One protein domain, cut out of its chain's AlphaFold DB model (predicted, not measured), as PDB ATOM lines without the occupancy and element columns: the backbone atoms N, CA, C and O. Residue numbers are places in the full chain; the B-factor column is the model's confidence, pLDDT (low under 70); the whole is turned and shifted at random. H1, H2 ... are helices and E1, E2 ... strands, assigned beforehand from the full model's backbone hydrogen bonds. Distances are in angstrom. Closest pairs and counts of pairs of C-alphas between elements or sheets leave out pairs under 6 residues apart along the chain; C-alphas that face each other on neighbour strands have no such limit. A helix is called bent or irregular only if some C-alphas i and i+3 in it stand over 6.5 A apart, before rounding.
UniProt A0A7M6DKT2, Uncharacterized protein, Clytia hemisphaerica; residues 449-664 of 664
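This is residues 449 to 664 of the 664 residues of an uncharacterized protein of Clytia hemisphaerica (UniProt A0A7M6DKT2). A curled, nearly closed barrel of antiparallel strands wraps round one long helix, H2, which lies in its middle. The hairpin series E3 to E10 makes the larger part of the wall, E11 to E13 the smaller, and E1 joins the two; the barrel is left unpaired between E10 and E11. E2 is an extra strand beside E3, and the short H1 only grazes the sheet. The printed part has 216 residues, with two named helices and thirteen strands in the order E1 E2 H1 E3 E4 E5 E6 E7 E8 E9 E10 E11 E12 E13 H2, and its class is mixed. It is compact, with a radius of gyration of the C-alphas of 16.6 A and spans of 52 by 44 by 37 A.

The branched, twisted sheet curls round H2, residues 642 to 663. One meander, each strand the antiparallel neighbour of the one before, holds E3 at residues 487 to 495, E4 at 501 to 510, E5 at 516 to 521, E6 at 527 to 533, E7 at 559 to 566, E8 at 570 to 578, E9 at 587 to 594 and E10 at 603 to 607. Within hydrogen-bond range are, for instance, N 492 and O 505 of E3 and E4, 2.7 A, and N 592 and O 603 of E9 and E10, 2.8 A. A second meander holds E11 at 614 to 619, E12 at 622 to 627 and E13 at 632 to 635; N 617 and O 624 are 2.9 A apart. E1, residues 449 to 452, has staggered pairing, with N 450 and O 633 of E13 at 2.8 A and N 451 and O 495 of E3 at 3.0 A. E2, residues 459 to 462, lies on the same side of E3 as E1, with N 460 and O 489 at 2.9 A. The closest C-alphas of the edge strands E10 and E11, Leu 605 and Leu 615, are 6.2 A apart. Those of E7 and H2, Gly 566 and Asp 644, are 4.7 A apart; those of E13 and H2, Ile 633 and Gly 649, 6.0 A. H1, residues 472 to 475, only grazes the sheet with residues 474 to 475 and is too short for an O i to N i+4 pair; in H2, 15 of 18 are within range.

E1 begins at C-alpha 449, (149.400, -51.058, 361.019). E4 is 27.3 A long and E3 25.9 A. H2, 29.1 A, ends at C-alpha 663, (133.062, -50.379, 345.673); it is irregular, C-alphas 656 and 659 being 7.7 A apart, with a kink of 70 degrees near residue 657.

The C-alphas farthest apart, His 498 and Asp 543, are 51.9 A apart. The printed part has no cut. The long links are H1 to E3 and E6 to E7. Mean pLDDT of the printed part is 82.4; 30 residues are under 70, among them 579 to 585 and 660 to 664.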
ATOM      1  N   LYS A 449     150.519 -51.605 361.774       87.69
ATOM      2  CA  LYS A 449     149.400 -51.058 361.019       87.69
ATOM      3  C   LYS A 449     149.064 -51.996 359.873       87.69
ATOM      4  O   LYS A 449     149.934 -52.377 359.099       87.69
ATOM      5  N   TYR A 450     147.789 -52.339 359.749       90.81
ATOM      6  CA  TYR A 450     147.287 -53.053 358.588       90.81
ATOM      7  C   TYR A 450     146.255 -52.229 357.841       90.81
ATOM      8  O   TYR A 450     145.415 -51.562 358.446       90.81
ATOM      9  N   THR A 451     146.293 -52.324 356.519       88.75
ATOM     10  CA  THR A 451     145.327 -51.684 355.621       88.75
ATOM     11  C   THR A 451     144.793 -52.707 354.634       88.75
ATOM     12  O   THR A 451     145.562 -53.527 354.118       88.75
ATOM     13  N   PHE A 452     143.504 -52.633 354.323       84.19
ATOM     14  CA  PHE A 452     142.987 -53.238 353.101       84.19
ATOM     15  C   PHE A 452     143.311 -52.295 351.938       84.19
ATOM     16  O   PHE A 452     143.068 -51.092 352.022       84.19
ATOM     17  N   GLY A 453     143.964 -52.810 350.894       68.50
ATOM     18  CA  GLY A 453     144.289 -52.009 349.713       68.50
ATOM     19  C   GLY A 453     143.034 -51.469 349.018       68.50
ATOM     20  O   GLY A 453     141.925 -51.916 349.283       68.50
ATOM     21  N   LYS A 454     143.209 -50.540 348.073       67.75
ATOM     22  CA  LYS A 454     142.131 -50.069 347.179       67.75
ATOM     23  C   LYS A 454     141.912 -51.002 345.979       67.75
ATOM     24  O   LYS A 454     141.563 -50.544 344.896       67.75
ATOM     25  N   ASP A 455     142.238 -52.278 346.147       67.94
ATOM     26  CA  ASP A 455     142.201 -53.255 345.065       67.94
ATOM     27  C   ASP A 455     140.750 -53.720 344.862       67.94
ATOM     28  O   ASP A 455     140.024 -53.891 345.838       67.94
ATOM     29  N   LYS A 456     140.336 -53.959 343.609       66.44
ATOM     30  CA  LYS A 456     138.997 -54.495 343.321       66.44
ATOM     31  C   LYS A 456     138.818 -55.863 343.951       66.44
ATOM     32  O   LYS A 456     139.550 -56.797 343.612       66.44
ATOM     33  N   HIS A 457     137.821 -56.002 344.816       75.06
ATOM     34  CA  HIS A 457     137.521 -57.273 345.464       75.06
ATOM     35  C   HIS A 457     136.260 -57.909 344.877       75.06
ATOM     36  O   HIS A 457     135.202 -57.295 344.764       75.06
ATOM     37  N   HIS A 458     136.373 -59.177 344.478       81.19
ATOM     38  CA  HIS A 458     135.258 -59.912 343.893       81.19
ATOM     39  C   HIS A 458     134.375 -60.520 344.985       81.19
ATOM     40  O   HIS A 458     134.836 -61.347 345.777       81.19
ATOM     41  N   LEU A 459     133.097 -60.138 344.985       88.25
ATOM     42  CA  LEU A 459     132.060 -60.819 345.748       88.25
ATOM     43  C   LEU A 459     131.705 -62.130 345.038       88.25
ATOM     44  O   LEU A 459     131.288 -62.124 343.879       88.25
ATOM     45  N   ALA A 460     131.883 -63.244 345.735       92.50
ATOM     46  CA  ALA A 460     131.523 -64.574 345.274       92.50
ATOM     47  C   ALA A 460     130.331 -65.110 346.073       92.50
ATOM     48  O   ALA A 460     130.038 -64.642 347.172       92.50
ATOM     49  N   SER A 461     129.666 -66.124 345.530       94.00
ATOM     50  CA  SER A 461     128.513 -66.767 346.155       94.00
ATOM     51  C   SER A 461     128.707 -68.274 346.234       94.00
ATOM     52  O   SER A 461     129.346 -68.872 345.370       94.00
ATOM     53  N   THR A 462     128.123 -68.893 347.254       94.81
ATOM     54  CA  THR A 462     128.059 -70.346 347.432       94.81
ATOM     55  C   THR A 462     126.646 -70.773 347.827       94.81
ATOM     56  O   THR A 462     125.916 -70.014 348.469       94.81
ATOM     57  N   ASN A 463     126.264 -71.998 347.464       93.00
ATOM     58  CA  ASN A 463     125.013 -72.615 347.916       93.00
ATOM     59  C   ASN A 463     125.115 -73.112 349.366       93.00
ATOM     60  O   ASN A 463     124.099 -73.229 350.053       93.00
ATOM     61  N   HIS A 464     126.336 -73.366 349.841       93.94
ATOM     62  CA  HIS A 464     126.581 -73.866 351.181       93.94
ATOM     63  C   HIS A 464     127.866 -73.268 351.771       93.94
ATOM     64  O   HIS A 464     128.971 -73.482 351.266       93.94
ATOM     65  N   TYR A 465     127.751 -72.492 352.852       92.06
ATOM     66  CA  TYR A 465     128.905 -71.800 353.434       92.06
ATOM     67  C   TYR A 465     129.959 -72.731 354.051       92.06
ATOM     68  O   TYR A 465     131.121 -72.336 354.137       92.06
ATOM     69  N   CYS A 466     129.619 -73.975 354.415       91.50
ATOM     70  CA  CYS A 466     130.630 -74.931 354.894       91.50
ATOM     71  C   CYS A 466     131.612 -75.382 353.803       91.50
ATOM     72  O   CYS A 466     132.672 -75.888 354.154       91.50
ATOM     73  N   ASP A 467     131.302 -75.172 352.519       92.12
ATOM     74  CA  ASP A 467     132.221 -75.487 351.411       92.12
ATOM     75  C   ASP A 467     133.348 -74.452 351.294       92.12
ATOM     76  O   ASP A 467     134.357 -74.670 350.626       92.12
ATOM     77  N   VAL A 468     133.155 -73.297 351.931       93.06
ATOM     78  CA  VAL A 468     134.068 -72.160 351.869       93.06
ATOM     79  C   VAL A 468     134.829 -72.009 353.184       93.06
ATOM     80  O   VAL A 468     136.043 -71.811 353.159       93.06
ATOM     81  N   ILE A 469     134.138 -72.098 354.327       92.12
ATOM     82  CA  ILE A 469     134.728 -71.940 355.667       92.12
ATOM     83  C   ILE A 469     135.769 -73.031 355.919       92.12
ATOM     84  O   ILE A 469     135.533 -74.204 355.642       92.12
ATOM     85  N   LYS A 470     136.907 -72.665 356.512       89.62
ATOM     86  CA  LYS A 470     138.005 -73.608 356.741       89.62
ATOM     87  C   LYS A 470     137.697 -74.632 357.832       89.62
ATOM     88  O   LYS A 470     138.030 -75.803 357.695       89.62
ATOM     89  N   ASN A 471     137.076 -74.180 358.923       88.44
ATOM     90  CA  ASN A 471     136.778 -74.994 360.104       88.44
ATOM     91  C   ASN A 471     135.269 -74.983 360.434       88.44
ATOM     92  O   ASN A 471     134.866 -74.455 361.476       88.44
ATOM     93  N   PRO A 472     134.405 -75.558 359.575       89.06
ATOM     94  CA  PRO A 472     132.954 -75.470 359.740       89.06
ATOM     95  C   PRO A 472     132.457 -76.157 361.018       89.06
ATOM     96  O   PRO A 472     131.541 -75.655 361.661       89.06
ATOM     97  N   LEU A 473     133.102 -77.240 361.463       85.44
ATOM     98  CA  LEU A 473     132.762 -77.907 362.729       85.44
ATOM     99  C   LEU A 473     133.007 -77.032 363.963       85.44
ATOM    100  O   LEU A 473     132.403 -77.280 365.000       85.44
ATOM    101  N   VAL A 474     133.866 -76.014 363.867       84.69
ATOM    102  CA  VAL A 474     134.179 -75.086 364.964       84.69
ATOM    103  C   VAL A 474     133.198 -73.916 364.980       84.69
ATOM    104  O   VAL A 474     132.742 -73.514 366.046       84.69
ATOM    105  N   MET A 475     132.889 -73.366 363.802       86.56
ATOM    106  CA  MET A 475     132.123 -72.121 363.671       86.56
ATOM    107  C   MET A 475     130.618 -72.359 363.499       86.56
ATOM    108  O   MET A 475     129.810 -71.604 364.029       86.56
ATOM    109  N   VAL A 476     130.241 -73.406 362.759       84.69
ATOM    110  CA  VAL A 476     128.868 -73.702 362.307       84.69
ATOM    111  C   VAL A 476     128.575 -75.206 362.329       84.69
ATOM    112  O   VAL A 476     128.171 -75.800 361.324       84.69
ATOM    113  N   PRO A 477     128.744 -75.876 363.480       78.25
ATOM    114  CA  PRO A 477     128.612 -77.329 363.562       78.25
ATOM    115  C   PRO A 477     127.263 -77.864 363.080       78.25
ATOM    116  O   PRO A 477     127.190 -78.975 362.564       78.25
ATOM    117  N   TYR A 478     126.183 -77.102 363.247       78.25
ATOM    118  CA  TYR A 478     124.852 -77.531 362.829       78.25
ATOM    119  C   TYR A 478     124.645 -77.435 361.324       78.25
ATOM    120  O   TYR A 478     123.997 -78.311 360.756       78.25
ATOM    121  N   ALA A 479     125.242 -76.436 360.677       81.94
ATOM    122  CA  ALA A 479     125.145 -76.257 359.235       81.94
ATOM    123  C   ALA A 479     125.753 -77.431 358.464       81.94
ATOM    124  O   ALA A 479     125.255 -77.791 357.412       81.94
ATOM    125  N   THR A 480     126.751 -78.121 359.033       76.81
ATOM    126  CA  THR A 480     127.312 -79.358 358.447       76.81
ATOM    127  C   THR A 480     126.293 -80.489 358.263       76.81
ATOM    128  O   THR A 480     126.577 -81.471 357.583       76.81
ATOM    129  N   LYS A 481     125.113 -80.377 358.884       77.00
ATOM    130  CA  LYS A 481     124.026 -81.364 358.831       77.00
ATOM    131  C   LYS A 481     122.833 -80.890 357.999       77.00
ATOM    132  O   LYS A 481     121.838 -81.609 357.923       77.00
ATOM    133  N   VAL A 482     122.893 -79.679 357.450       81.19
ATOM    134  CA  VAL A 482     121.834 -79.067 356.642       81.19
ATOM    135  C   VAL A 482     122.226 -79.167 355.166       81.19
ATOM    136  O   VAL A 482     123.403 -79.255 354.844       81.19
ATOM    137  N   HIS A 483     121.234 -79.222 354.275       78.62
ATOM    138  CA  HIS A 483     121.475 -79.376 352.838       78.62
ATOM    139  C   HIS A 483     121.919 -78.079 352.157       78.62
ATOM    140  O   HIS A 483     122.879 -78.107 351.397       78.62
ATOM    141  N   ASP A 484     121.247 -76.963 352.454       87.19
ATOM    142  CA  ASP A 484     121.511 -75.666 351.832       87.19
ATOM    143  C   ASP A 484     121.716 -74.592 352.897       87.19
ATOM    144  O   ASP A 484     120.954 -74.485 353.861       87.19
ATOM    145  N   CYS A 485     122.761 -73.793 352.709       89.94
ATOM    146  CA  CYS A 485     123.192 -72.728 353.610       89.94
ATOM    147  C   CYS A 485     123.845 -71.619 352.764       89.94
ATOM    148  O   CYS A 485     125.068 -71.446 352.803       89.94
ATOM    149  N   PRO A 486     123.063 -70.917 351.923       93.69
ATOM    150  CA  PRO A 486     123.612 -70.039 350.904       93.69
ATOM    151  C   PRO A 486     124.257 -68.799 351.524       93.69
ATOM    152  O   PRO A 486     123.719 -68.180 352.446       93.69
ATOM    153  N   ALA A 487     125.405 -68.406 350.982       93.44
ATOM    154  CA  ALA A 487     126.173 -67.276 351.482       93.44
ATOM    155  C   ALA A 487     126.912 -66.545 350.371       93.44
ATOM    156  O   ALA A 487     127.235 -67.118 349.327       93.44
ATOM    157  N   ASP A 488     127.230 -65.290 350.655       92.88
ATOM    158  CA  ASP A 488     128.125 -64.479 349.851       92.88
ATOM    159  C   ASP A 488     129.422 -64.252 350.634       92.88
ATOM    160  O   ASP A 488     129.416 -64.106 351.861       92.88
ATOM    161  N   TYR A 489     130.554 -64.282 349.940       93.50
ATOM    162  CA  TYR A 489     131.866 -64.181 350.563       93.50
ATOM    163  C   TYR A 489     132.864 -63.423 349.693       93.50
ATOM    164  O   TYR A 489     132.699 -63.274 348.482       93.50
ATOM    165  N   MET A 490     133.928 -62.949 350.329       91.56
ATOM    166  CA  MET A 490     134.979 -62.162 349.702       91.56
ATOM    167  C   MET A 490     136.328 -62.525 350.311       91.56
ATOM    168  O   MET A 490     136.440 -62.697 351.526       91.56
ATOM    169  N   ASN A 491     137.352 -62.618 349.465       91.81
ATOM    170  CA  ASN A 491     138.733 -62.809 349.898       91.81
ATOM    171  C   ASN A 491     139.500 -61.491 349.731       91.81
ATOM    172  O   ASN A 491     139.559 -60.928 348.638       91.81
ATOM    173  N   LEU A 492     140.093 -61.024 350.820       90.69
ATOM    174  CA  LEU A 492     140.838 -59.781 350.930       90.69
ATOM    175  C   LEU A 492     142.306 -60.064 351.256       90.69
ATOM    176  O   LEU A 492     142.637 -61.082 351.867       90.69
ATOM    177  N   ILE A 493     143.188 -59.134 350.895       91.38
ATOM    178  CA  ILE A 493     144.600 -59.162 351.285       91.38
ATOM    179  C   ILE A 493     144.867 -57.963 352.189       91.38
ATOM    180  O   ILE A 493     144.733 -56.814 351.767       91.38
ATOM    181  N   MET A 494     145.267 -58.240 353.427       91.62
ATOM    182  CA  MET A 494     145.761 -57.223 354.350       91.62
ATOM    183  C   MET A 494     147.228 -56.944 354.057       91.62
ATOM    184  O   MET A 494     148.029 -57.878 353.968       91.62
ATOM    185  N   LYS A 495     147.579 -55.665 353.939       89.94
ATOM    186  CA  LYS A 495     148.958 -55.196 353.766       89.94
ATOM    187  C   LYS A 495     149.491 -54.654 355.094       89.94
ATOM    188  O   LYS A 495     148.721 -54.016 355.812       89.94
ATOM    189  N   ASP A 496     150.745 -54.955 355.423       87.81
ATOM    190  CA  ASP A 496     151.450 -54.460 356.616       87.81
ATOM    191  C   ASP A 496     151.828 -52.974 356.508       87.81
ATOM    192  O   ASP A 496     151.518 -52.302 355.519       87.81
ATOM    193  N   THR A 497     152.518 -52.471 357.534       82.19
ATOM    194  CA  THR A 497     153.022 -51.097 357.613       82.19
ATOM    195  C   THR A 497     153.888 -50.717 356.403       82.19
ATOM    196  O   THR A 497     153.885 -49.566 355.969       82.19
ATOM    197  N   HIS A 498     154.578 -51.691 355.807       81.19
ATOM    198  CA  HIS A 498     155.470 -51.520 354.658       81.19
ATOM    199  C   HIS A 498     154.760 -51.732 353.310       81.19
ATOM    200  O   HIS A 498     155.402 -51.735 352.259       81.19
ATOM    201  N   GLY A 499     153.439 -51.942 353.318       83.62
ATOM    202  CA  GLY A 499     152.631 -52.210 352.129       83.62
ATOM    203  C   GLY A 499     152.762 -53.633 351.575       83.62
ATOM    204  O   GLY A 499     152.211 -53.919 350.507       83.62
ATOM    205  N   LYS A 500     153.458 -54.543 352.266       86.81
ATOM    206  CA  LYS A 500     153.623 -55.938 351.841       86.81
ATOM    207  C   LYS A 500     152.420 -56.782 352.270       86.81
ATOM    208  O   LYS A 500     151.839 -56.529 353.323       86.81
ATOM    209  N   PRO A 501     152.030 -57.810 351.495       89.62
ATOM    210  CA  PRO A 501     150.962 -58.720 351.893       89.62
ATOM    211  C   PRO A 501     151.295 -59.440 353.210       89.62
ATOM    212  O   PRO A 501     152.284 -60.165 353.290       89.62
ATOM    213  N   ALA A 502     150.445 -59.273 354.222       89.81
ATOM    214  CA  ALA A 502     150.626 -59.841 355.558       89.81
ATOM    215  C   ALA A 502     149.714 -61.045 355.812       89.81
ATOM    216  O   ALA A 502     150.179 -62.111 356.222       89.81
ATOM    217  N   PHE A 503     148.419 -60.893 355.512       92.69
ATOM    218  CA  PHE A 503     147.406 -61.926 355.723       92.69
ATOM    219  C   PHE A 503     146.380 -61.959 354.594       92.69
ATOM    220  O   PHE A 503     146.096 -60.947 353.949       92.69
ATOM    221  N   ARG A 504     145.785 -63.135 354.398       93.44
ATOM    222  CA  ARG A 504     144.560 -63.317 353.620       93.44
ATOM    223  C   ARG A 504     143.382 -63.302 354.578       93.44
ATOM    224  O   ARG A 504     143.374 -64.054 355.548       93.44
ATOM    225  N   CYS A 505     142.384 -62.484 354.295       94.25
ATOM    226  CA  CYS A 505     141.153 -62.452 355.062       94.25
ATOM    227  C   CYS A 505     140.006 -62.968 354.221       94.25
ATOM    228  O   CYS A 505     139.885 -62.607 353.055       94.25
ATOM    229  N   ARG A 506     139.140 -63.772 354.818       94.06
ATOM    230  CA  ARG A 506     137.870 -64.139 354.219       94.06
ATOM    231  C   ARG A 506     136.744 -63.571 355.049       94.06
ATOM    232  O   ARG A 506     136.726 -63.752 356.261       94.06
ATOM    233  N   ILE A 507     135.817 -62.905 354.385       93.31
ATOM    234  CA  ILE A 507     134.578 -62.415 354.981       93.31
ATOM    235  C   ILE A 507     133.456 -63.213 354.348       93.31
ATOM    236  O   ILE A 507     133.395 -63.291 353.122       93.31
ATOM    237  N   LEU A 508     132.585 -63.800 355.158       93.38
ATOM    238  CA  LEU A 508     131.429 -64.550 354.688       93.38
ATOM    239  C   LEU A 508     130.183 -64.109 355.443       93.38
ATOM    240  O   LEU A 508     130.191 -64.030 356.669       93.38
ATOM    241  N   GLN A 509     129.103 -63.884 354.702       91.25
ATOM    242  CA  GLN A 509     127.794 -63.528 355.227       91.25
ATOM    243  C   GLN A 509     126.740 -64.480 354.653       91.25
ATOM    244  O   GLN A 509     126.580 -64.594 353.437       91.25
ATOM    245  N   SER A 510     125.999 -65.155 355.529       90.25
ATOM    246  CA  SER A 510     124.819 -65.929 355.144       90.25
ATOM    247  C   SER A 510     123.761 -65.006 354.551       90.25
ATOM    248  O   SER A 510     123.475 -63.937 355.101       90.25
ATOM    249  N   ARG A 511     123.116 -65.448 353.467       86.88
ATOM    250  CA  ARG A 511     122.016 -64.702 352.836       86.88
ATOM    251  C   ARG A 511     120.784 -64.597 353.723       86.88
ATOM    252  O   ARG A 511     119.976 -63.693 353.542       86.88
ATOM    253  N   HIS A 512     120.649 -65.502 354.688       80.94
ATOM    254  CA  HIS A 512     119.581 -65.458 355.679       80.94
ATOM    255  C   HIS A 512     119.888 -64.505 356.846       80.94
ATOM    256  O   HIS A 512     119.015 -64.272 357.679       80.94
ATOM    257  N   GLY A 513     121.100 -63.935 356.910       78.25
ATOM    258  CA  GLY A 513     121.508 -62.984 357.952       78.25
ATOM    259  C   GLY A 513     121.714 -63.604 359.337       78.25
ATOM    260  O   GLY A 513     121.916 -62.885 360.307       78.25
ATOM    261  N   ASP A 514     121.658 -64.929 359.437       75.69
ATOM    262  CA  ASP A 514     121.782 -65.706 360.671       75.69
ATOM    263  C   ASP A 514     123.225 -66.094 361.009       75.69
ATOM    264  O   ASP A 514     123.517 -66.413 362.161       75.69
ATOM    265  N   PHE A 515     124.120 -66.043 360.021       87.75
ATOM    266  CA  PHE A 515     125.527 -66.365 360.193       87.75
ATOM    267  C   PHE A 515     126.452 -65.371 359.487       87.75
ATOM    268  O   PHE A 515     126.235 -65.002 358.331       87.75
ATOM    269  N   SER A 516     127.518 -64.972 360.171       91.31
ATOM    270  CA  SER A 516     128.621 -64.189 359.623       91.31
ATOM    271  C   SER A 516     129.941 -64.709 360.176       91.31
ATOM    272  O   SER A 516     130.004 -65.126 361.334       91.31
ATOM    273  N   SER A 517     130.997 -64.676 359.365       94.06
ATOM    274  CA  SER A 517     132.342 -65.047 359.799       94.06
ATOM    275  C   SER A 517     133.429 -64.223 359.131       94.06
ATOM    276  O   SER A 517     133.306 -63.784 357.984       94.06
ATOM    277  N   VAL A 518     134.516 -64.056 359.873       95.25
ATOM    278  CA  VAL A 518     135.766 -63.462 359.421       95.25
ATOM    279  C   VAL A 518     136.882 -64.447 359.731       95.25
ATOM    280  O   VAL A 518     137.095 -64.816 360.883       95.25
ATOM    281  N   GLU A 519     137.619 -64.861 358.711       95.19
ATOM    282  CA  GLU A 519     138.775 -65.746 358.838       95.19
ATOM    283  C   GLU A 519     140.036 -64.970 358.461       95.19
ATOM    284  O   GLU A 519     140.091 -64.373 357.389       95.19
ATOM    285  N   VAL A 520     141.059 -64.978 359.313       94.56
ATOM    286  CA  VAL A 520     142.365 -64.372 359.032       94.56
ATOM    287  C   VAL A 520     143.397 -65.482 358.931       94.56
ATOM    288  O   VAL A 520     143.631 -66.218 359.887       94.56
ATOM    289  N   MET A 521     144.020 -65.602 357.766       92.56
ATOM    290  CA  MET A 521     144.934 -66.679 357.407       92.56
ATOM    291  C   MET A 521     146.283 -66.132 356.975       92.56
ATOM    292  O   MET A 521     146.383 -65.050 356.394       92.56
ATOM    293  N   ASP A 522     147.333 -66.913 357.190       89.62
ATOM    294  CA  ASP A 522     148.610 -66.644 356.543       89.62
ATOM    295  C   ASP A 522     148.647 -67.178 355.092       89.62
ATOM    296  O   ASP A 522     147.679 -67.727 354.544       89.62
ATOM    297  N   PHE A 523     149.783 -66.982 354.426       88.50
ATOM    298  CA  PHE A 523     149.998 -67.447 353.052       88.50
ATOM    299  C   PHE A 523     150.291 -68.950 352.940       88.50
ATOM    300  O   PHE A 523     150.213 -69.489 351.842       88.50
ATOM    301  N   GLU A 524     150.538 -69.634 354.059       88.31
ATOM    302  CA  GLU A 524     150.578 -71.103 354.141       88.31
ATOM    303  C   GLU A 524     149.186 -71.692 354.414       88.31
ATOM    304  O   GLU A 524     149.044 -72.891 354.628       88.31
ATOM    305  N   ASP A 525     148.151 -70.847 354.398       85.50
ATOM    306  CA  ASP A 525     146.769 -71.238 354.645       85.50
ATOM    307  C   ASP A 525     146.554 -71.775 356.071       85.50
ATOM    308  O   ASP A 525     145.693 -72.610 356.313       85.50
ATOM    309  N   ARG A 526     147.320 -71.297 357.056       87.06
ATOM    310  CA  ARG A 526     147.070 -71.569 358.479       87.06
ATOM    311  C   ARG A 526     146.163 -70.498 359.063       87.06
ATOM    312  O   ARG A 526     146.251 -69.330 358.683       87.06
ATOM    313  N   MET A 527     145.292 -70.888 359.993       89.38
ATOM    314  CA  MET A 527     144.349 -69.965 360.621       89.38
ATOM    315  C   MET A 527     145.069 -69.167 361.705       89.38
ATOM    316  O   MET A 527     145.550 -69.727 362.682       89.38
ATOM    317  N   VAL A 528     145.145 -67.853 361.548       90.50
ATOM    318  CA  VAL A 528     145.780 -66.968 362.531       90.50
ATOM    319  C   VAL A 528     144.753 -66.538 363.563       90.50
ATOM    320  O   VAL A 528     144.999 -66.647 364.764       90.50
ATOM    321  N   ALA A 529     143.597 -66.077 363.101       92.56
ATOM    322  CA  ALA A 529     142.534 -65.581 363.953       92.56
ATOM    323  C   ALA A 529     141.185 -65.704 363.243       92.56
ATOM    324  O   ALA A 529     141.126 -65.804 362.017       92.56
ATOM    325  N   SER A 530     140.095 -65.693 364.001       94.31
ATOM    326  CA  SER A 530     138.757 -65.786 363.424       94.31
ATOM    327  C   SER A 530     137.717 -65.089 364.284       94.31
ATOM    328  O   SER A 530     137.871 -64.978 365.501       94.31
ATOM    329  N   SER A 531     136.615 -64.696 363.668       95.25
ATOM    330  CA  SER A 531     135.384 -64.389 364.374       95.25
ATOM    331  C   SER A 531     134.193 -64.989 363.655       95.25
ATOM    332  O   SER A 531     134.228 -65.229 362.448       95.25
ATOM    333  N   TYR A 532     133.143 -65.277 364.411       92.88
ATOM    334  CA  TYR A 532     131.904 -65.802 363.861       92.88
ATOM    335  C   TYR A 532     130.738 -65.515 364.797       92.88
ATOM    336  O   TYR A 532     130.909 -65.431 366.016       92.88
ATOM    337  N   THR A 533     129.547 -65.355 364.231       89.12
ATOM    338  CA  THR A 533     128.318 -65.157 365.001       89.12
ATOM    339  C   THR A 533     127.913 -66.429 365.731       89.12
ATOM    340  O   THR A 533     127.981 -67.527 365.177       89.12
ATOM    341  N   VAL A 534     127.437 -66.279 366.961       81.38
ATOM    342  CA  VAL A 534     126.885 -67.379 367.750       81.38
ATOM    343  C   VAL A 534     125.468 -67.706 367.272       81.38
ATOM    344  O   VAL A 534     124.607 -66.829 367.241       81.38
ATOM    345  N   GLY A 535     125.220 -68.972 366.927       71.56
ATOM    346  CA  GLY A 535     123.911 -69.440 366.467       71.56
ATOM    347  C   GLY A 535     122.840 -69.458 367.567       71.56
ATOM    348  O   GLY A 535     123.131 -69.661 368.752       71.56
ATOM    349  N   LYS A 536     121.572 -69.273 367.170       64.62
ATOM    350  CA  LYS A 536     120.395 -69.163 368.062       64.62
ATOM    351  C   LYS A 536     120.168 -70.396 368.942       64.62
ATOM    352  O   LYS A 536     119.536 -70.316 369.993       64.62
ATOM    353  N   GLU A 537     120.665 -71.545 368.515       63.22
ATOM    354  CA  GLU A 537     120.564 -72.839 369.182       63.22
ATOM    355  C   GLU A 537     121.483 -72.984 370.403       63.22
ATOM    356  O   GLU A 537     121.260 -73.857 371.243       63.22
ATOM    357  N   THR A 538     122.466 -72.094 370.547       64.50
ATOM    358  CA  THR A 538     123.470 -72.137 371.622       64.50
ATOM    359  C   THR A 538     123.224 -71.115 372.736       64.50
ATOM    360  O   THR A 538     124.077 -70.941 373.605       64.50
ATOM    361  N   LEU A 539     122.066 -70.440 372.724       72.69
ATOM    362  CA  LEU A 539     121.775 -69.307 373.607       72.69
ATOM    363  C   LEU A 539     120.849 -69.707 374.761       72.69
ATOM    364  O   LEU A 539     119.885 -70.447 374.530       72.69
ATOM    365  N   PRO A 540     121.077 -69.196 375.984       78.31
ATOM    366  CA  PRO A 540     120.073 -69.270 377.033       78.31
ATOM    367  C   PRO A 540     118.820 -68.464 376.652       78.31
ATOM    368  O   PRO A 540     118.866 -67.513 375.864       78.31
ATOM    369  N   THR A 541     117.678 -68.835 377.226       76.69
ATOM    370  CA  THR A 541     116.462 -68.012 377.184       76.69
ATOM    371  C   THR A 541     116.541 -66.888 378.218       76.69
ATOM    372  O   THR A 541     117.273 -66.989 379.202       76.69
ATOM    373  N   ALA A 542     115.752 -65.823 378.040       78.94
ATOM    374  CA  ALA A 542     115.682 -64.731 379.017       78.94
ATOM    375  C   ALA A 542     115.274 -65.226 380.421       78.94
ATOM    376  O   ALA A 542     115.788 -64.757 381.434       78.94
ATOM    377  N   ASP A 543     114.412 -66.243 380.492       80.31
ATOM    378  CA  ASP A 543     114.008 -66.852 381.760       80.31
ATOM    379  C   ASP A 543     115.156 -67.573 382.473       80.31
ATOM    380  O   ASP A 543     115.112 -67.705 383.696       80.31
ATOM    381  N   GLN A 544     116.190 -68.003 381.744       80.44
ATOM    382  CA  GLN A 544     117.315 -68.748 382.302       80.44
ATOM    383  C   GLN A 544     118.380 -67.878 382.969       80.44
ATOM    384  O   GLN A 544     119.222 -68.430 383.663       80.44
ATOM    385  N   VAL A 545     118.360 -66.555 382.799       86.88
ATOM    386  CA  VAL A 545     119.412 -65.661 383.317       86.88
ATOM    387  C   VAL A 545     118.857 -64.592 384.258       86.88
ATOM    388  O   VAL A 545     117.685 -64.205 384.165       86.88
ATOM    389  N   GLY A 546     119.677 -64.156 385.219       86.94
ATOM    390  CA  GLY A 546     119.296 -63.173 386.238       86.94
ATOM    391  C   GLY A 546     119.067 -61.774 385.671       86.94
ATOM    392  O   GLY A 546     118.056 -61.149 385.981       86.94
ATOM    393  N   ALA A 547     119.976 -61.320 384.807       86.06
ATOM    394  CA  ALA A 547     119.937 -60.009 384.159       86.06
ATOM    395  C   ALA A 547     120.018 -60.169 382.629       86.06
ATOM    396  O   ALA A 547     121.119 -60.107 382.064       86.06
ATOM    397  N   PRO A 548     118.887 -60.425 381.941       82.75
ATOM    398  CA  PRO A 548     118.863 -60.654 380.501       82.75
ATOM    399  C   PRO A 548     119.558 -59.547 379.692       82.75
ATOM    400  O   PRO A 548     120.410 -59.826 378.858       82.75
ATOM    401  N   GLU A 549     119.315 -58.280 380.004       77.94
ATOM    402  CA  GLU A 549     119.925 -57.124 379.336       77.94
ATOM    403  C   GLU A 549     121.464 -57.115 379.368       77.94
ATOM    404  O   GLU A 549     122.107 -56.575 378.466       77.94
ATOM    405  N   HIS A 550     122.064 -57.752 380.376       77.38
ATOM    406  CA  HIS A 550     123.511 -57.876 380.535       77.38
ATOM    407  C   HIS A 550     124.065 -59.215 380.048       77.38
ATOM    408  O   HIS A 550     125.288 -59.375 379.965       77.38
ATOM    409  N   CYS A 551     123.196 -60.160 379.688       81.94
ATOM    410  CA  CYS A 551     123.602 -61.479 379.256       81.94
ATOM    411  C   CYS A 551     124.485 -61.398 378.007       81.94
ATOM    412  O   CYS A 551     124.228 -60.651 377.055       81.94
ATOM    413  N   CYS A 552     125.551 -62.198 378.037       75.12
ATOM    414  CA  CYS A 552     126.554 -62.234 376.993       75.12
ATOM    415  C   CYS A 552     125.956 -62.587 375.623       75.12
ATOM    416  O   CYS A 552     126.422 -62.085 374.603       75.12
ATOM    417  N   ILE A 553     124.935 -63.452 375.613       76.62
ATOM    418  CA  ILE A 553     124.275 -63.923 374.401       76.62
ATOM    419  C   ILE A 553     122.839 -64.353 374.731       76.62
ATOM    420  O   ILE A 553     122.653 -65.184 375.619       76.62
ATOM    421  N   LEU A 554     121.837 -63.809 374.033       73.88
ATOM    422  CA  LEU A 554     120.419 -64.114 374.261       73.88
ATOM    423  C   LEU A 554     119.624 -64.320 372.981       73.88
ATOM    424  O   LEU A 554     119.879 -63.707 371.952       73.88
ATOM    425  N   ARG A 555     118.594 -65.158 373.098       61.50
ATOM    426  CA  ARG A 555     117.731 -65.589 371.996       61.50
ATOM    427  C   ARG A 555     116.840 -64.496 371.384       61.50
ATOM    428  O   ARG A 555     116.553 -64.582 370.194       61.50
ATOM    429  N   ASP A 556     116.409 -63.512 372.174       59.44
ATOM    430  CA  ASP A 556     115.265 -62.642 371.827       59.44
ATOM    431  C   ASP A 556     115.636 -61.169 371.595       59.44
ATOM    432  O   ASP A 556     114.767 -60.301 371.511       59.44
ATOM    433  N   LEU A 557     116.929 -60.866 371.501       60.94
ATOM    434  CA  LEU A 557     117.412 -59.519 371.225       60.94
ATOM    435  C   LEU A 557     117.717 -59.392 369.725       60.94
ATOM    436  O   LEU A 557     118.274 -60.309 369.123       60.94
ATOM    437  N   ASN A 558     117.362 -58.255 369.111       69.38
ATOM    438  CA  ASN A 558     117.788 -57.880 367.750       69.38
ATOM    439  C   ASN A 558     119.289 -57.523 367.748       69.38
ATOM    440  O   ASN A 558     119.696 -56.404 367.428       69.38
ATOM    441  N   GLU A 559     120.111 -58.468 368.186       78.25
ATOM    442  CA  GLU A 559     121.549 -58.348 368.337       78.25
ATOM    443  C   GLU A 559     122.234 -59.540 367.669       78.25
ATOM    444  O   GLU A 559     121.743 -60.669 367.700       78.25
ATOM    445  N   MET A 560     123.396 -59.290 367.077       83.50
ATOM    446  CA  MET A 560     124.309 -60.345 366.655       83.50
ATOM    447  C   MET A 560     125.486 -60.355 367.614       83.50
ATOM    448  O   MET A 560     126.098 -59.312 367.852       83.50
ATOM    449  N   VAL A 561     125.824 -61.521 368.154       87.94
ATOM    450  CA  VAL A 561     127.010 -61.666 368.999       87.94
ATOM    451  C   VAL A 561     128.052 -62.479 368.260       87.94
ATOM    452  O   VAL A 561     127.803 -63.626 367.902       87.94
ATOM    453  N   PHE A 562     129.222 -61.889 368.052       91.56
ATOM    454  CA  PHE A 562     130.387 -62.572 367.513       91.56
ATOM    455  C   PHE A 562     131.249 -63.104 368.651       91.56
ATOM    456  O   PHE A 562     131.538 -62.387 369.611       91.56
ATOM    457  N   VAL A 563     131.720 -64.336 368.509       91.81
ATOM    458  CA  VAL A 563     132.875 -64.835 369.257       91.81
ATOM    459  C   VAL A 563     134.124 -64.329 368.555       91.81
ATOM    460  O   VAL A 563     134.330 -64.598 367.375       91.81
ATOM    461  N   ILE A 564     134.956 -63.596 369.285       94.06
ATOM    462  CA  ILE A 564     136.286 -63.178 368.854       94.06
ATOM    463  C   ILE A 564     137.274 -64.231 369.339       94.06
ATOM    464  O   ILE A 564     137.386 -64.486 370.541       94.06
ATOM    465  N   ARG A 565     137.973 -64.865 368.402       90.56
ATOM    466  CA  ARG A 565     138.809 -66.035 368.657       90.56
ATOM    467  C   ARG A 565     140.214 -65.821 368.093       90.56
ATOM    468  O   ARG A 565     140.394 -65.637 366.888       90.56
ATOM    469  N   GLY A 566     141.213 -65.909 368.967       85.31
ATOM    470  CA  GLY A 566     142.589 -66.159 368.555       85.31
ATOM    471  C   GLY A 566     142.747 -67.597 368.060       85.31
ATOM    472  O   GLY A 566     141.819 -68.395 368.083       85.31
ATOM    473  N   THR A 567     143.943 -67.987 367.642       77.94
ATOM    474  CA  THR A 567     144.189 -69.302 367.023       77.94
ATOM    475  C   THR A 567     143.620 -70.497 367.815       77.94
ATOM    476  O   THR A 567     143.012 -71.400 367.244       77.94
ATOM    477  N   ASN A 568     143.781 -70.486 369.144       81.44
ATOM    478  CA  ASN A 568     143.557 -71.665 369.991       81.44
ATOM    479  C   ASN A 568     142.501 -71.479 371.097       81.44
ATOM    480  O   ASN A 568     142.247 -72.428 371.837       81.44
ATOM    481  N   TYR A 569     141.918 -70.287 371.245       85.38
ATOM    482  CA  TYR A 569     140.986 -69.965 372.331       85.38
ATOM    483  C   TYR A 569     140.056 -68.814 371.957       85.38
ATOM    484  O   TYR A 569     140.353 -67.995 371.090       85.38
ATOM    485  N   GLU A 570     138.921 -68.757 372.642       88.81
ATOM    486  CA  GLU A 570     137.964 -67.660 372.548       88.81
ATOM    487  C   GLU A 570     138.434 -66.539 373.482       88.81
ATOM    488  O   GLU A 570     138.719 -66.791 374.652       88.81
ATOM    489  N   TRP A 571     138.570 -65.321 372.963       89.44
ATOM    490  CA  TRP A 571     139.132 -64.183 373.698       89.44
ATOM    491  C   TRP A 571     138.068 -63.192 374.161       89.44
ATOM    492  O   TRP A 571     138.148 -62.650 375.263       89.44
ATOM    493  N   GLY A 572     137.042 -62.964 373.344       91.69
ATOM    494  CA  GLY A 572     136.015 -61.985 373.668       91.69
ATOM    495  C   GLY A 572     134.720 -62.182 372.905       91.69
ATOM    496  O   GLY A 572     134.618 -63.012 372.003       91.69
ATOM    497  N   LEU A 573     133.726 -61.392 373.284       92.75
ATOM    498  CA  LEU A 573     132.410 -61.347 372.667       92.75
ATOM    499  C   LEU A 573     132.148 -59.936 372.156       92.75
ATOM    500  O   LEU A 573     132.341 -58.963 372.883       92.75
ATOM    501  N   LEU A 574     131.694 -59.825 370.913       92.81
ATOM    502  CA  LEU A 574     131.337 -58.561 370.278       92.81
ATOM    503  C   LEU A 574     129.840 -58.565 369.977       92.81
ATOM    504  O   LEU A 574     129.384 -59.286 369.094       92.81
ATOM    505  N   LYS A 575     129.077 -57.765 370.714       90.19
ATOM    506  CA  LYS A 575     127.632 -57.607 370.553       90.19
ATOM    507  C   LYS A 575     127.348 -56.408 369.652       90.19
ATOM    508  O   LYS A 575     127.797 -55.294 369.923       90.19
ATOM    509  N   VAL A 576     126.613 -56.654 368.576       88.25
ATOM    510  CA  VAL A 576     126.305 -55.696 367.512       88.25
ATOM    511  C   VAL A 576     124.799 -55.485 367.468       88.25
ATOM    512  O   VAL A 576     124.045 -56.434 367.256       88.25
ATOM    513  N   PHE A 577     124.365 -54.240 367.642       85.44
ATOM    514  CA  PHE A 577     122.964 -53.849 367.517       85.44
ATOM    515  C   PHE A 577     122.696 -53.345 366.103       85.44
ATOM    516  O   PHE A 577     123.419 -52.477 365.608       85.44
ATOM    517  N   GLN A 578     121.662 -53.876 365.458       75.12
ATOM    518  CA  GLN A 578     121.243 -53.437 364.127       75.12
ATOM    519  C   GLN A 578     120.205 -52.311 364.228       75.12
ATOM    520  O   GLN A 578     119.328 -52.348 365.095       75.12
ATOM    521  N   ASP A 579     120.283 -51.320 363.335       67.44
ATOM    522  CA  ASP A 579     119.222 -50.323 363.190       67.44
ATOM    523  C   ASP A 579     118.092 -50.887 362.321       67.44
ATOM    524  O   ASP A 579     118.188 -50.933 361.100       67.44
ATOM    525  N   MET A 580     116.991 -51.292 362.953       56.75
ATOM    526  CA  MET A 580     115.818 -51.834 362.255       56.75
ATOM    527  C   MET A 580     115.057 -50.784 361.423       56.75
ATOM    528  O   MET A 580     114.129 -51.148 360.701       56.75
ATOM    529  N   LYS A 581     115.371 -49.485 361.562       52.88
ATOM    530  CA  LYS A 581     114.665 -48.385 360.880       52.88
ATOM    531  C   LYS A 581     115.395 -47.868 359.645       52.88
ATOM    532  O   LYS A 581     114.749 -47.261 358.792       52.88
ATOM    533  N   SER A 582     116.702 -48.088 359.535       50.69
ATOM    534  CA  SER A 582     117.477 -47.713 358.355       50.69
ATOM    535  C   SER A 582     117.634 -48.923 357.426       50.69
ATOM    536  O   SER A 582     117.825 -50.049 357.869       50.69
ATOM    537  N   HIS A 583     117.576 -48.711 356.110       46.16
ATOM    538  CA  HIS A 583     118.017 -49.724 355.138       46.16
ATOM    539  C   HIS A 583     119.558 -49.803 355.053       46.16
ATOM    540  O   HIS A 583     120.109 -50.376 354.109       46.16
ATOM    541  N   GLU A 584     120.277 -49.181 355.993       50.00
ATOM    542  CA  GLU A 584     121.729 -49.215 356.045       50.00
ATOM    543  C   GLU A 584     122.220 -50.428 356.840       50.00
ATOM    544  O   GLU A 584     121.670 -50.812 357.862       50.00
ATOM    545  N   VAL A 585     123.294 -51.042 356.342       59.84
ATOM    546  CA  VAL A 585     123.947 -52.226 356.932       59.84
ATOM    547  C   VAL A 585     124.822 -51.838 358.142       59.84
ATOM    548  O   VAL A 585     125.467 -52.681 358.757       59.84
ATOM    549  N   THR A 586     124.881 -50.549 358.480       70.56
ATOM    550  CA  THR A 586     125.748 -50.013 359.527       70.56
ATOM    551  C   THR A 586     125.188 -50.336 360.921       70.56
ATOM    552  O   THR A 586     123.994 -50.165 361.173       70.56
ATOM    553  N   PRO A 587     126.030 -50.799 361.864       80.25
ATOM    554  CA  PRO A 587     125.603 -51.022 363.242       80.25
ATOM    555  C   PRO A 587     125.064 -49.751 363.916       80.25
ATOM    556  O   PRO A 587     125.667 -48.686 363.803       80.25
ATOM    557  N   ALA A 588     123.995 -49.873 364.709       82.62
ATOM    558  CA  ALA A 588     123.488 -48.805 365.581       82.62
ATOM    559  C   ALA A 588     124.360 -48.616 366.837       82.62
ATOM    560  O   ALA A 588     124.475 -47.520 367.392       82.62
ATOM    561  N   GLY A 589     124.983 -49.701 367.296       87.38
ATOM    562  CA  GLY A 589     125.842 -49.718 368.470       87.38
ATOM    563  C   GLY A 589     126.662 -50.999 368.537       87.38
ATOM    564  O   GLY A 589     126.238 -52.048 368.047       87.38
ATOM    565  N   VAL A 590     127.841 -50.909 369.149       90.44
ATOM    566  CA  VAL A 590     128.753 -52.048 369.302       90.44
ATOM    567  C   VAL A 590     129.288 -52.089 370.727       90.44
ATOM    568  O   VAL A 590     129.844 -51.100 371.218       90.44
ATOM    569  N   LEU A 591     129.141 -53.240 371.380       91.06
ATOM    570  CA  LEU A 591     129.718 -53.540 372.688       91.06
ATOM    571  C   LEU A 591     130.714 -54.688 372.564       91.06
ATOM    572  O   LEU A 591     130.491 -55.638 371.820       91.06
ATOM    573  N   PHE A 592     131.782 -54.632 373.342       92.69
ATOM    574  CA  PHE A 592     132.777 -55.687 373.432       92.69
ATOM    575  C   PHE A 592     132.976 -56.101 374.885       92.69
ATOM    576  O   PHE A 592     133.026 -55.254 375.773       92.69
ATOM    577  N   MET A 593     133.090 -57.398 375.130       90.75
ATOM    578  CA  MET A 593     133.437 -57.967 376.423       90.75
ATOM    579  C   MET A 593     134.644 -58.874 376.237       90.75
ATOM    580  O   MET A 593     134.585 -59.849 375.487       90.75
ATOM    581  N   ASN A 594     135.723 -58.579 376.949       89.38
ATOM    582  CA  ASN A 594     136.853 -59.486 377.044       89.38
ATOM    583  C   ASN A 594     136.537 -60.555 378.099       89.38
ATOM    584  O   ASN A 594     136.374 -60.237 379.277       89.38
ATOM    585  N   ILE A 595     136.433 -61.818 377.681       87.69
ATOM    586  CA  ILE A 595     136.105 -62.919 378.601       87.69
ATOM    587  C   ILE A 595     137.319 -63.373 379.423       87.69
ATOM    588  O   ILE A 595     137.151 -64.078 380.411       87.69
ATOM    589  N   SER A 596     138.527 -62.933 379.051       81.50
ATOM    590  CA  SER A 596     139.769 -63.161 379.806       81.50
ATOM    591  C   SER A 596     140.021 -62.163 380.933       81.50
ATOM    592  O   SER A 596     140.979 -62.303 381.704       81.50
ATOM    593  N   ASP A 597     139.176 -61.140 381.045       81.81
ATOM    594  CA  ASP A 597     139.250 -60.220 382.165       81.81
ATOM    595  C   ASP A 597     138.719 -60.856 383.445       81.81
ATOM    596  O   ASP A 597     137.781 -61.645 383.441       81.81
ATOM    597  N   ARG A 598     139.338 -60.478 384.568       72.88
ATOM    598  CA  ARG A 598     138.976 -60.971 385.904       72.88
ATOM    599  C   ARG A 598     137.494 -60.738 386.210       72.88
ATOM    600  O   ARG A 598     136.824 -61.608 386.752       72.88
ATOM    601  N   ASN A 599     137.001 -59.567 385.811       78.25
ATOM    602  CA  ASN A 599     135.600 -59.180 385.880       78.25
ATOM    603  C   ASN A 599     135.160 -58.734 384.481       78.25
ATOM    604  O   ASN A 599     135.315 -57.555 384.156       78.25
ATOM    605  N   PRO A 600     134.666 -59.653 383.633       81.31
ATOM    606  CA  PRO A 600     134.230 -59.321 382.285       81.31
ATOM    607  C   PRO A 600     133.095 -58.298 382.324       81.31
ATOM    608  O   PRO A 600     132.037 -58.539 382.907       81.31
ATOM    609  N   THR A 601     133.302 -57.151 381.685       85.69
ATOM    610  CA  THR A 601     132.289 -56.097 381.568       85.69
ATOM    611  C   THR A 601     132.123 -55.682 380.120       85.69
ATOM    612  O   THR A 601     133.081 -55.691 379.348       85.69
ATOM    613  N   TRP A 602     130.912 -55.265 379.763       88.50
ATOM    614  CA  TRP A 602     130.647 -54.686 378.455       88.50
ATOM    615  C   TRP A 602     131.279 -53.296 378.327       88.50
ATOM    616  O   TRP A 602     130.879 -52.348 378.999       88.50
ATOM    617  N   GLN A 603     132.229 -53.169 377.411       89.38
ATOM    618  CA  GLN A 603     132.760 -51.905 376.926       89.38
ATOM    619  C   GLN A 603     131.969 -51.457 375.697       89.38
ATOM    620  O   GLN A 603     131.852 -52.202 374.727       89.38
ATOM    621  N   ARG A 604     131.502 -50.206 375.674       89.38
ATOM    622  CA  ARG A 604     130.961 -49.606 374.449       89.38
ATOM    623  C   ARG A 604     132.098 -49.200 373.512       89.38
ATOM    624  O   ARG A 604     132.945 -48.399 373.894       89.38
ATOM    625  N   LEU A 605     132.110 -49.765 372.305       87.75
ATOM    626  CA  LEU A 605     133.061 -49.422 371.242       87.75
ATOM    627  C   LEU A 605     132.487 -48.400 370.260       87.75
ATOM    628  O   LEU A 605     133.236 -47.577 369.742       87.75
ATOM    629  N   TYR A 606     131.178 -48.448 370.005       87.50
ATOM    630  CA  TYR A 606     130.520 -47.558 369.050       87.50
ATOM    631  C   TYR A 606     129.091 -47.215 369.468       87.50
ATOM    632  O   TYR A 606     128.380 -48.049 370.037       87.50
ATOM    633  N   ASP A 607     128.685 -45.994 369.124       80.12
ATOM    634  CA  ASP A 607     127.329 -45.470 369.243       80.12
ATOM    635  C   ASP A 607     127.052 -44.546 368.049       80.12
ATOM    636  O   ASP A 607     127.782 -43.569 367.842       80.12
ATOM    637  N   HIS A 608     126.018 -44.848 367.261       75.75
ATOM    638  CA  HIS A 608     125.686 -44.091 366.051       75.75
ATOM    639  C   HIS A 608     125.397 -42.604 366.313       75.75
ATOM    640  O   HIS A 608     125.622 -41.775 365.429       75.75
ATOM    641  N   HIS A 609     124.976 -42.234 367.528       72.94
ATOM    642  CA  HIS A 609     124.763 -40.832 367.895       72.94
ATOM    643  C   HIS A 609     126.057 -40.005 367.887       72.94
ATOM    644  O   HIS A 609     126.013 -38.801 367.642       72.94
ATOM    645  N   ASN A 610     127.210 -40.647 368.099       69.94
ATOM    646  CA  ASN A 610     128.500 -39.970 368.233       69.94
ATOM    647  C   ASN A 610     129.232 -39.766 366.892       69.94
ATOM    648  O   ASN A 610     130.216 -39.032 366.866       69.94
ATOM    649  N   LYS A 611     128.780 -40.405 365.798       65.94
ATOM    650  CA  LYS A 611     129.371 -40.322 364.441       65.94
ATOM    651  C   LYS A 611     130.905 -40.464 364.411       65.94
ATOM    652  O   LYS A 611     131.603 -39.692 363.761       65.94
ATOM    653  N   VAL A 612     131.445 -41.428 365.155       72.69
ATOM    654  CA  VAL A 612     132.900 -41.588 365.301       72.69
ATOM    655  C   VAL A 612     133.484 -42.361 364.114       72.69
ATOM    656  O   VAL A 612     132.980 -43.425 363.763       72.69
ATOM    657  N   HIS A 613     134.580 -41.860 363.538       66.69
ATOM    658  CA  HIS A 613     135.307 -42.495 362.425       66.69
ATOM    659  C   HIS A 613     136.470 -43.402 362.870       66.69
ATOM    660  O   HIS A 613     137.046 -44.133 362.063       66.69
ATOM    661  N   VAL A 614     136.822 -43.361 364.159       70.12
ATOM    662  CA  VAL A 614     137.871 -44.184 364.772       70.12
ATOM    663  C   VAL A 614     137.308 -44.924 365.980       70.12
ATOM    664  O   VAL A 614     136.889 -44.305 366.956       70.12
ATOM    665  N   LEU A 615     137.333 -46.251 365.939       79.88
ATOM    666  CA  LEU A 615     136.977 -47.081 367.084       79.88
ATOM    667  C   LEU A 615     138.228 -47.364 367.905       79.88
ATOM    668  O   LEU A 615     139.280 -47.689 367.352       79.88
ATOM    669  N   TYR A 616     138.104 -47.265 369.224       77.00
ATOM    670  CA  TYR A 616     139.194 -47.552 370.143       77.00
ATOM    671  C   TYR A 616     138.786 -48.611 371.157       77.00
ATOM    672  O   TYR A 616     137.814 -48.451 371.899       77.00
ATOM    673  N   HIS A 617     139.573 -49.678 371.224       78.69
ATOM    674  CA  HIS A 617     139.503 -50.646 372.306       78.69
ATOM    675  C   HIS A 617     140.780 -50.565 373.143       78.69
ATOM    676  O   HIS A 617     141.880 -50.709 372.615       78.69
ATOM    677  N   LYS A 618     140.638 -50.342 374.453       72.19
ATOM    678  CA  LYS A 618     141.760 -50.284 375.390       72.19
ATOM    679  C   LYS A 618     142.076 -51.697 375.881       72.19
ATOM    680  O   LYS A 618     141.279 -52.259 376.623       72.19
ATOM    681  N   ALA A 619     143.241 -52.231 375.523       63.94
ATOM    682  CA  ALA A 619     143.785 -53.440 376.134       63.94
ATOM    683  C   ALA A 619     144.768 -53.083 377.269       63.94
ATOM    684  O   ALA A 619     145.079 -51.910 377.514       63.94
ATOM    685  N   ARG A 620     145.260 -54.092 378.000       57.62
ATOM    686  CA  ARG A 620     146.032 -53.902 379.248       57.62
ATOM    687  C   ARG A 620     147.335 -53.110 379.070       57.62
ATOM    688  O   ARG A 620     147.787 -52.482 380.024       57.62
ATOM    689  N   LYS A 621     147.942 -53.133 377.877       54.00
ATOM    690  CA  LYS A 621     149.251 -52.511 377.573       54.00
ATOM    691  C   LYS A 621     149.284 -51.760 376.226       54.00
ATOM    692  O   LYS A 621     150.317 -51.686 375.572       54.00
ATOM    693  N   GLY A 622     148.146 -51.222 375.793       61.69
ATOM    694  CA  GLY A 622     147.978 -50.554 374.496       61.69
ATOM    695  C   GLY A 622     146.567 -50.780 373.967       61.69
ATOM    696  O   GLY A 622     145.854 -51.611 374.511       61.69
ATOM    697  N   GLY A 623     146.120 -50.037 372.959       73.06
ATOM    698  CA  GLY A 623     144.764 -50.204 372.432       73.06
ATOM    699  C   GLY A 623     144.734 -50.486 370.938       73.06
ATOM    700  O   GLY A 623     145.616 -50.041 370.210       73.06
ATOM    701  N   LEU A 624     143.714 -51.222 370.504       86.75
ATOM    702  CA  LEU A 624     143.357 -51.378 369.099       86.75
ATOM    703  C   LEU A 624     142.701 -50.080 368.627       86.75
ATOM    704  O   LEU A 624     141.725 -49.624 369.228       86.75
ATOM    705  N   LEU A 625     143.212 -49.524 367.534       87.94
ATOM    706  CA  LEU A 625     142.575 -48.435 366.799       87.94
ATOM    707  C   LEU A 625     142.068 -48.979 365.467       87.94
ATOM    708  O   LEU A 625     142.830 -49.589 364.722       87.94
ATOM    709  N   VAL A 626     140.802 -48.733 365.158       89.38
ATOM    710  CA  VAL A 626     140.196 -49.057 363.863       89.38
ATOM    711  C   VAL A 626     139.776 -47.752 363.211       89.38
ATOM    712  O   VAL A 626     138.870 -47.090 363.706       89.38
ATOM    713  N   ASN A 627     140.438 -47.366 362.127       86.75
ATOM    714  CA  ASN A 627     140.089 -46.185 361.348       86.75
ATOM    715  C   ASN A 627     139.228 -46.617 360.155       86.75
ATOM    716  O   ASN A 627     139.702 -47.340 359.274       86.75
ATOM    717  N   LEU A 628     137.975 -46.163 360.163       85.06
ATOM    718  CA  LEU A 628     136.958 -46.530 359.183       85.06
ATOM    719  C   LEU A 628     137.184 -45.837 357.832       85.06
ATOM    720  O   LEU A 628     137.007 -46.470 356.804       85.06
ATOM    721  N   GLU A 629     137.655 -44.585 357.817       82.69
ATOM    722  CA  GLU A 629     137.891 -43.819 356.576       82.69
ATOM    723  C   GLU A 629     138.992 -44.427 355.705       82.69
ATOM    724  O   GLU A 629     138.914 -44.437 354.480       82.69
ATOM    725  N   ASN A 630     140.042 -44.932 356.351       80.62
ATOM    726  CA  ASN A 630     141.204 -45.492 355.672       80.62
ATOM    727  C   ASN A 630     141.202 -47.026 355.662       80.62
ATOM    728  O   ASN A 630     142.225 -47.613 355.309       80.62
ATOM    729  N   CYS A 631     140.106 -47.674 356.084       87.06
ATOM    730  CA  CYS A 631     139.994 -49.134 356.178       87.06
ATOM    731  C   CYS A 631     141.227 -49.780 356.847       87.06
ATOM    732  O   CYS A 631     141.829 -50.723 356.317       87.06
ATOM    733  N   SER A 632     141.652 -49.230 357.990       89.06
ATOM    734  CA  SER A 632     142.921 -49.602 358.622       89.06
ATOM    735  C   SER A 632     142.778 -49.938 360.098       89.06
ATOM    736  O   SER A 632     141.963 -49.350 360.810       89.06
ATOM    737  N   ILE A 633     143.601 -50.872 360.564       92.12
ATOM    738  CA  ILE A 633     143.741 -51.204 361.979       92.12
ATOM    739  C   ILE A 633     145.160 -50.915 362.436       92.12
ATOM    740  O   ILE A 633     146.119 -51.152 361.708       92.12
ATOM    741  N   THR A 634     145.295 -50.401 363.649       88.19
ATOM    742  CA  THR A 634     146.580 -50.203 364.315       88.19
ATOM    743  C   THR A 634     146.568 -51.006 365.602       88.19
ATOM    744  O   THR A 634     145.688 -50.833 366.450       88.19
ATOM    745  N   LEU A 635     147.525 -51.918 365.716       86.81
ATOM    746  CA  LEU A 635     147.672 -52.850 366.818       86.81
ATOM    747  C   LEU A 635     148.860 -52.426 367.689       86.81
ATOM    748  O   LEU A 635     149.908 -52.038 367.160       86.81
ATOM    749  N   PRO A 636     148.724 -52.511 369.020       80.69
ATOM    750  CA  PRO A 636     149.833 -52.259 369.921       80.69
ATOM    751  C   PRO A 636     150.885 -53.377 369.801       80.69
ATOM    752  O   PRO A 636     150.555 -54.485 369.364       80.69
ATOM    753  N   PRO A 637     152.131 -53.138 370.248       72.81
ATOM    754  CA  PRO A 637     153.209 -54.124 370.228       72.81
ATOM    755  C   PRO A 637     153.026 -55.207 371.310       72.81
ATOM    756  O   PRO A 637     153.878 -55.419 372.173       72.81
ATOM    757  N   LEU A 638     151.894 -55.913 371.286       75.75
ATOM    758  CA  LEU A 638     151.525 -56.950 372.247       75.75
ATOM    759  C   LEU A 638     151.536 -58.319 371.580       75.75
ATOM    760  O   LEU A 638     150.531 -58.781 371.049       75.75
ATOM    761  N   TYR A 639     152.679 -58.995 371.674       72.44
ATOM    762  CA  TYR A 639     152.883 -60.325 371.099       72.44
ATOM    763  C   TYR A 639     151.795 -61.340 371.498       72.44
ATOM    764  O   TYR A 639     151.307 -62.109 370.670       72.44
ATOM    765  N   HIS A 640     151.390 -61.342 372.771       75.62
ATOM    766  CA  HIS A 640     150.490 -62.365 373.305       75.62
ATOM    767  C   HIS A 640     149.013 -62.169 372.938       75.62
ATOM    768  O   HIS A 640     148.297 -63.164 372.895       75.62
ATOM    769  N   GLU A 641     148.579 -60.936 372.673       79.69
ATOM    770  CA  GLU A 641     147.179 -60.592 372.355       79.69
ATOM    771  C   GLU A 641     146.992 -60.277 370.859       79.69
ATOM    772  O   GLU A 641     145.907 -59.912 370.416       79.69
ATOM    773  N   PHE A 642     148.053 -60.406 370.056       86.31
ATOM    774  CA  PHE A 642     148.041 -60.004 368.654       86.31
ATOM    775  C   PHE A 642     146.958 -60.691 367.809       86.31
ATOM    776  O   PHE A 642     146.206 -59.966 367.157       86.31
ATOM    777  N   PRO A 643     146.809 -62.036 367.812       89.00
ATOM    778  CA  PRO A 643     145.744 -62.682 367.045       89.00
ATOM    779  C   PRO A 643     144.352 -62.217 367.478       89.00
ATOM    780  O   PRO A 643     143.455 -62.091 366.651       89.00
ATOM    781  N   ASP A 644     144.183 -61.924 368.765       89.00
ATOM    782  CA  ASP A 644     142.892 -61.564 369.332       89.00
ATOM    783  C   ASP A 644     142.471 -60.144 368.925       89.00
ATOM    784  O   ASP A 644     141.352 -59.917 368.455       89.00
ATOM    785  N   LEU A 645     143.404 -59.193 369.022       90.50
ATOM    786  CA  LEU A 645     143.204 -57.815 368.572       90.50
ATOM    787  C   LEU A 645     143.062 -57.734 367.047       90.50
ATOM    788  O   LEU A 645     142.279 -56.923 366.551       90.50
ATOM    789  N   LEU A 646     143.767 -58.597 366.306       92.00
ATOM    790  CA  LEU A 646     143.614 -58.745 364.860       92.00
ATOM    791  C   LEU A 646     142.206 -59.243 364.503       92.00
ATOM    792  O   LEU A 646     141.550 -58.626 363.666       92.00
ATOM    793  N   ALA A 647     141.700 -60.291 365.167       93.62
ATOM    794  CA  ALA A 647     140.328 -60.768 364.967       93.62
ATOM    795  C   ALA A 647     139.300 -59.663 365.242       93.62
ATOM    796  O   ALA A 647     138.428 -59.419 364.408       93.62
ATOM    797  N   LEU A 648     139.412 -58.968 366.380       94.19
ATOM    798  CA  LEU A 648     138.502 -57.878 366.739       94.19
ATOM    799  C   LEU A 648     138.552 -56.743 365.707       94.19
ATOM    800  O   LEU A 648     137.510 -56.306 365.222       94.19
ATOM    801  N   GLY A 649     139.754 -56.290 365.345       92.88
ATOM    802  CA  GLY A 649     139.963 -55.189 364.409       92.88
ATOM    803  C   GLY A 649     139.423 -55.479 363.014       92.88
ATOM    804  O   GLY A 649     138.698 -54.653 362.459       92.88
ATOM    805  N   VAL A 650     139.718 -56.661 362.463       93.38
ATOM    806  CA  VAL A 650     139.195 -57.051 361.147       93.38
ATOM    807  C   VAL A 650     137.676 -57.173 361.202       93.38
ATOM    808  O   VAL A 650     137.010 -56.622 360.334       93.38
ATOM    809  N   THR A 651     137.113 -57.791 362.246       93.94
ATOM    810  CA  THR A 651     135.651 -57.898 362.416       93.94
ATOM    811  C   THR A 651     134.986 -56.524 362.430       93.94
ATOM    812  O   THR A 651     134.014 -56.301 361.714       93.94
ATOM    813  N   LEU A 652     135.536 -55.565 363.173       92.19
ATOM    814  CA  LEU A 652     135.028 -54.194 363.178       92.19
ATOM    815  C   LEU A 652     135.098 -53.555 361.784       92.19
ATOM    816  O   LEU A 652     134.097 -53.015 361.329       92.19
ATOM    817  N   LEU A 653     136.216 -53.679 361.062       89.50
ATOM    818  CA  LEU A 653     136.287 -53.197 359.677       89.50
ATOM    819  C   LEU A 653     135.245 -53.863 358.775       89.50
ATOM    820  O   LEU A 653     134.616 -53.178 357.979       89.50
ATOM    821  N   THR A 654     134.999 -55.165 358.916       87.19
ATOM    822  CA  THR A 654     133.957 -55.833 358.122       87.19
ATOM    823  C   THR A 654     132.558 -55.293 358.420       87.19
ATOM    824  O   THR A 654     131.762 -55.115 357.507       87.19
ATOM    825  N   LEU A 655     132.254 -54.947 359.670       86.50
ATOM    826  CA  LEU A 655     130.926 -54.450 360.035       86.50
ATOM    827  C   LEU A 655     130.625 -53.068 359.437       86.50
ATOM    828  O   LEU A 655     129.473 -52.778 359.126       86.50
ATOM    829  N   PHE A 656     131.643 -52.219 359.266       83.50
ATOM    830  CA  PHE A 656     131.465 -50.833 358.817       83.50
ATOM    831  C   PHE A 656     131.874 -50.595 357.354       83.50
ATOM    832  O   PHE A 656     131.216 -49.825 356.657       83.50
ATOM    833  N   CYS A 657     132.909 -51.277 356.859       78.62
ATOM    834  CA  CYS A 657     133.542 -51.001 355.563       78.62
ATOM    835  C   CYS A 657     133.189 -52.014 354.460       78.62
ATOM    836  O   CYS A 657     133.700 -51.899 353.349       78.62
ATOM    837  N   VAL A 658     132.292 -52.988 354.685       74.31
ATOM    838  CA  VAL A 658     131.922 -53.981 353.645       74.31
ATOM    839  C   VAL A 658     131.449 -53.336 352.339       74.31
ATOM    840  O   VAL A 658     131.816 -53.802 351.263       74.31
ATOM    841  N   LYS A 659     130.698 -52.228 352.403       70.00
ATOM    842  CA  LYS A 659     130.285 -51.488 351.196       70.00
ATOM    843  C   LYS A 659     131.466 -50.840 350.468       70.00
ATOM    844  O   LYS A 659     131.421 -50.702 349.249       70.00
ATOM    845  N   GLU A 660     132.494 -50.419 351.196       64.56
ATOM    846  CA  GLU A 660     133.709 -49.847 350.609       64.56
ATOM    847  C   GLU A 660     134.529 -50.938 349.926       64.56
ATOM    848  O   GLU A 660     134.938 -50.750 348.786       64.56
ATOM    849  N   PHE A 661     134.644 -52.117 350.540       64.94
ATOM    850  CA  PHE A 661     135.282 -53.281 349.921       64.94
ATOM    851  C   PHE A 661     134.573 -53.767 348.647       64.94
ATOM    852  O   PHE A 661     135.219 -54.341 347.784       64.94
ATOM    853  N   GLN A 662     133.261 -53.541 348.518       58.16
ATOM    854  CA  GLN A 662     132.493 -53.851 347.301       58.16
ATOM    855  C   GLN A 662     132.598 -52.769 346.212       58.16
ATOM    856  O   GLN A 662     132.276 -53.032 345.053       58.16
ATOM    857  N   ARG A 663     132.950 -51.532 346.585       52.00
ATOM    858  CA  ARG A 663     133.062 -50.379 345.673       52.00
ATOM    859  C   ARG A 663     134.467 -50.210 345.107       52.00
ATOM    860  O   ARG A 663     134.590 -49.725 343.979       52.00
ATOM    861  N   LEU A 664     135.473 -50.523 345.920       45.19
ATOM    862  CA  LEU A 664     136.881 -50.565 345.543       45.19
ATOM    863  C   LEU A 664     137.129 -51.715 344.587       45.19
ATOM    864  O   LEU A 664     137.912 -51.450 343.653       45.19
TER     865      LEU A 664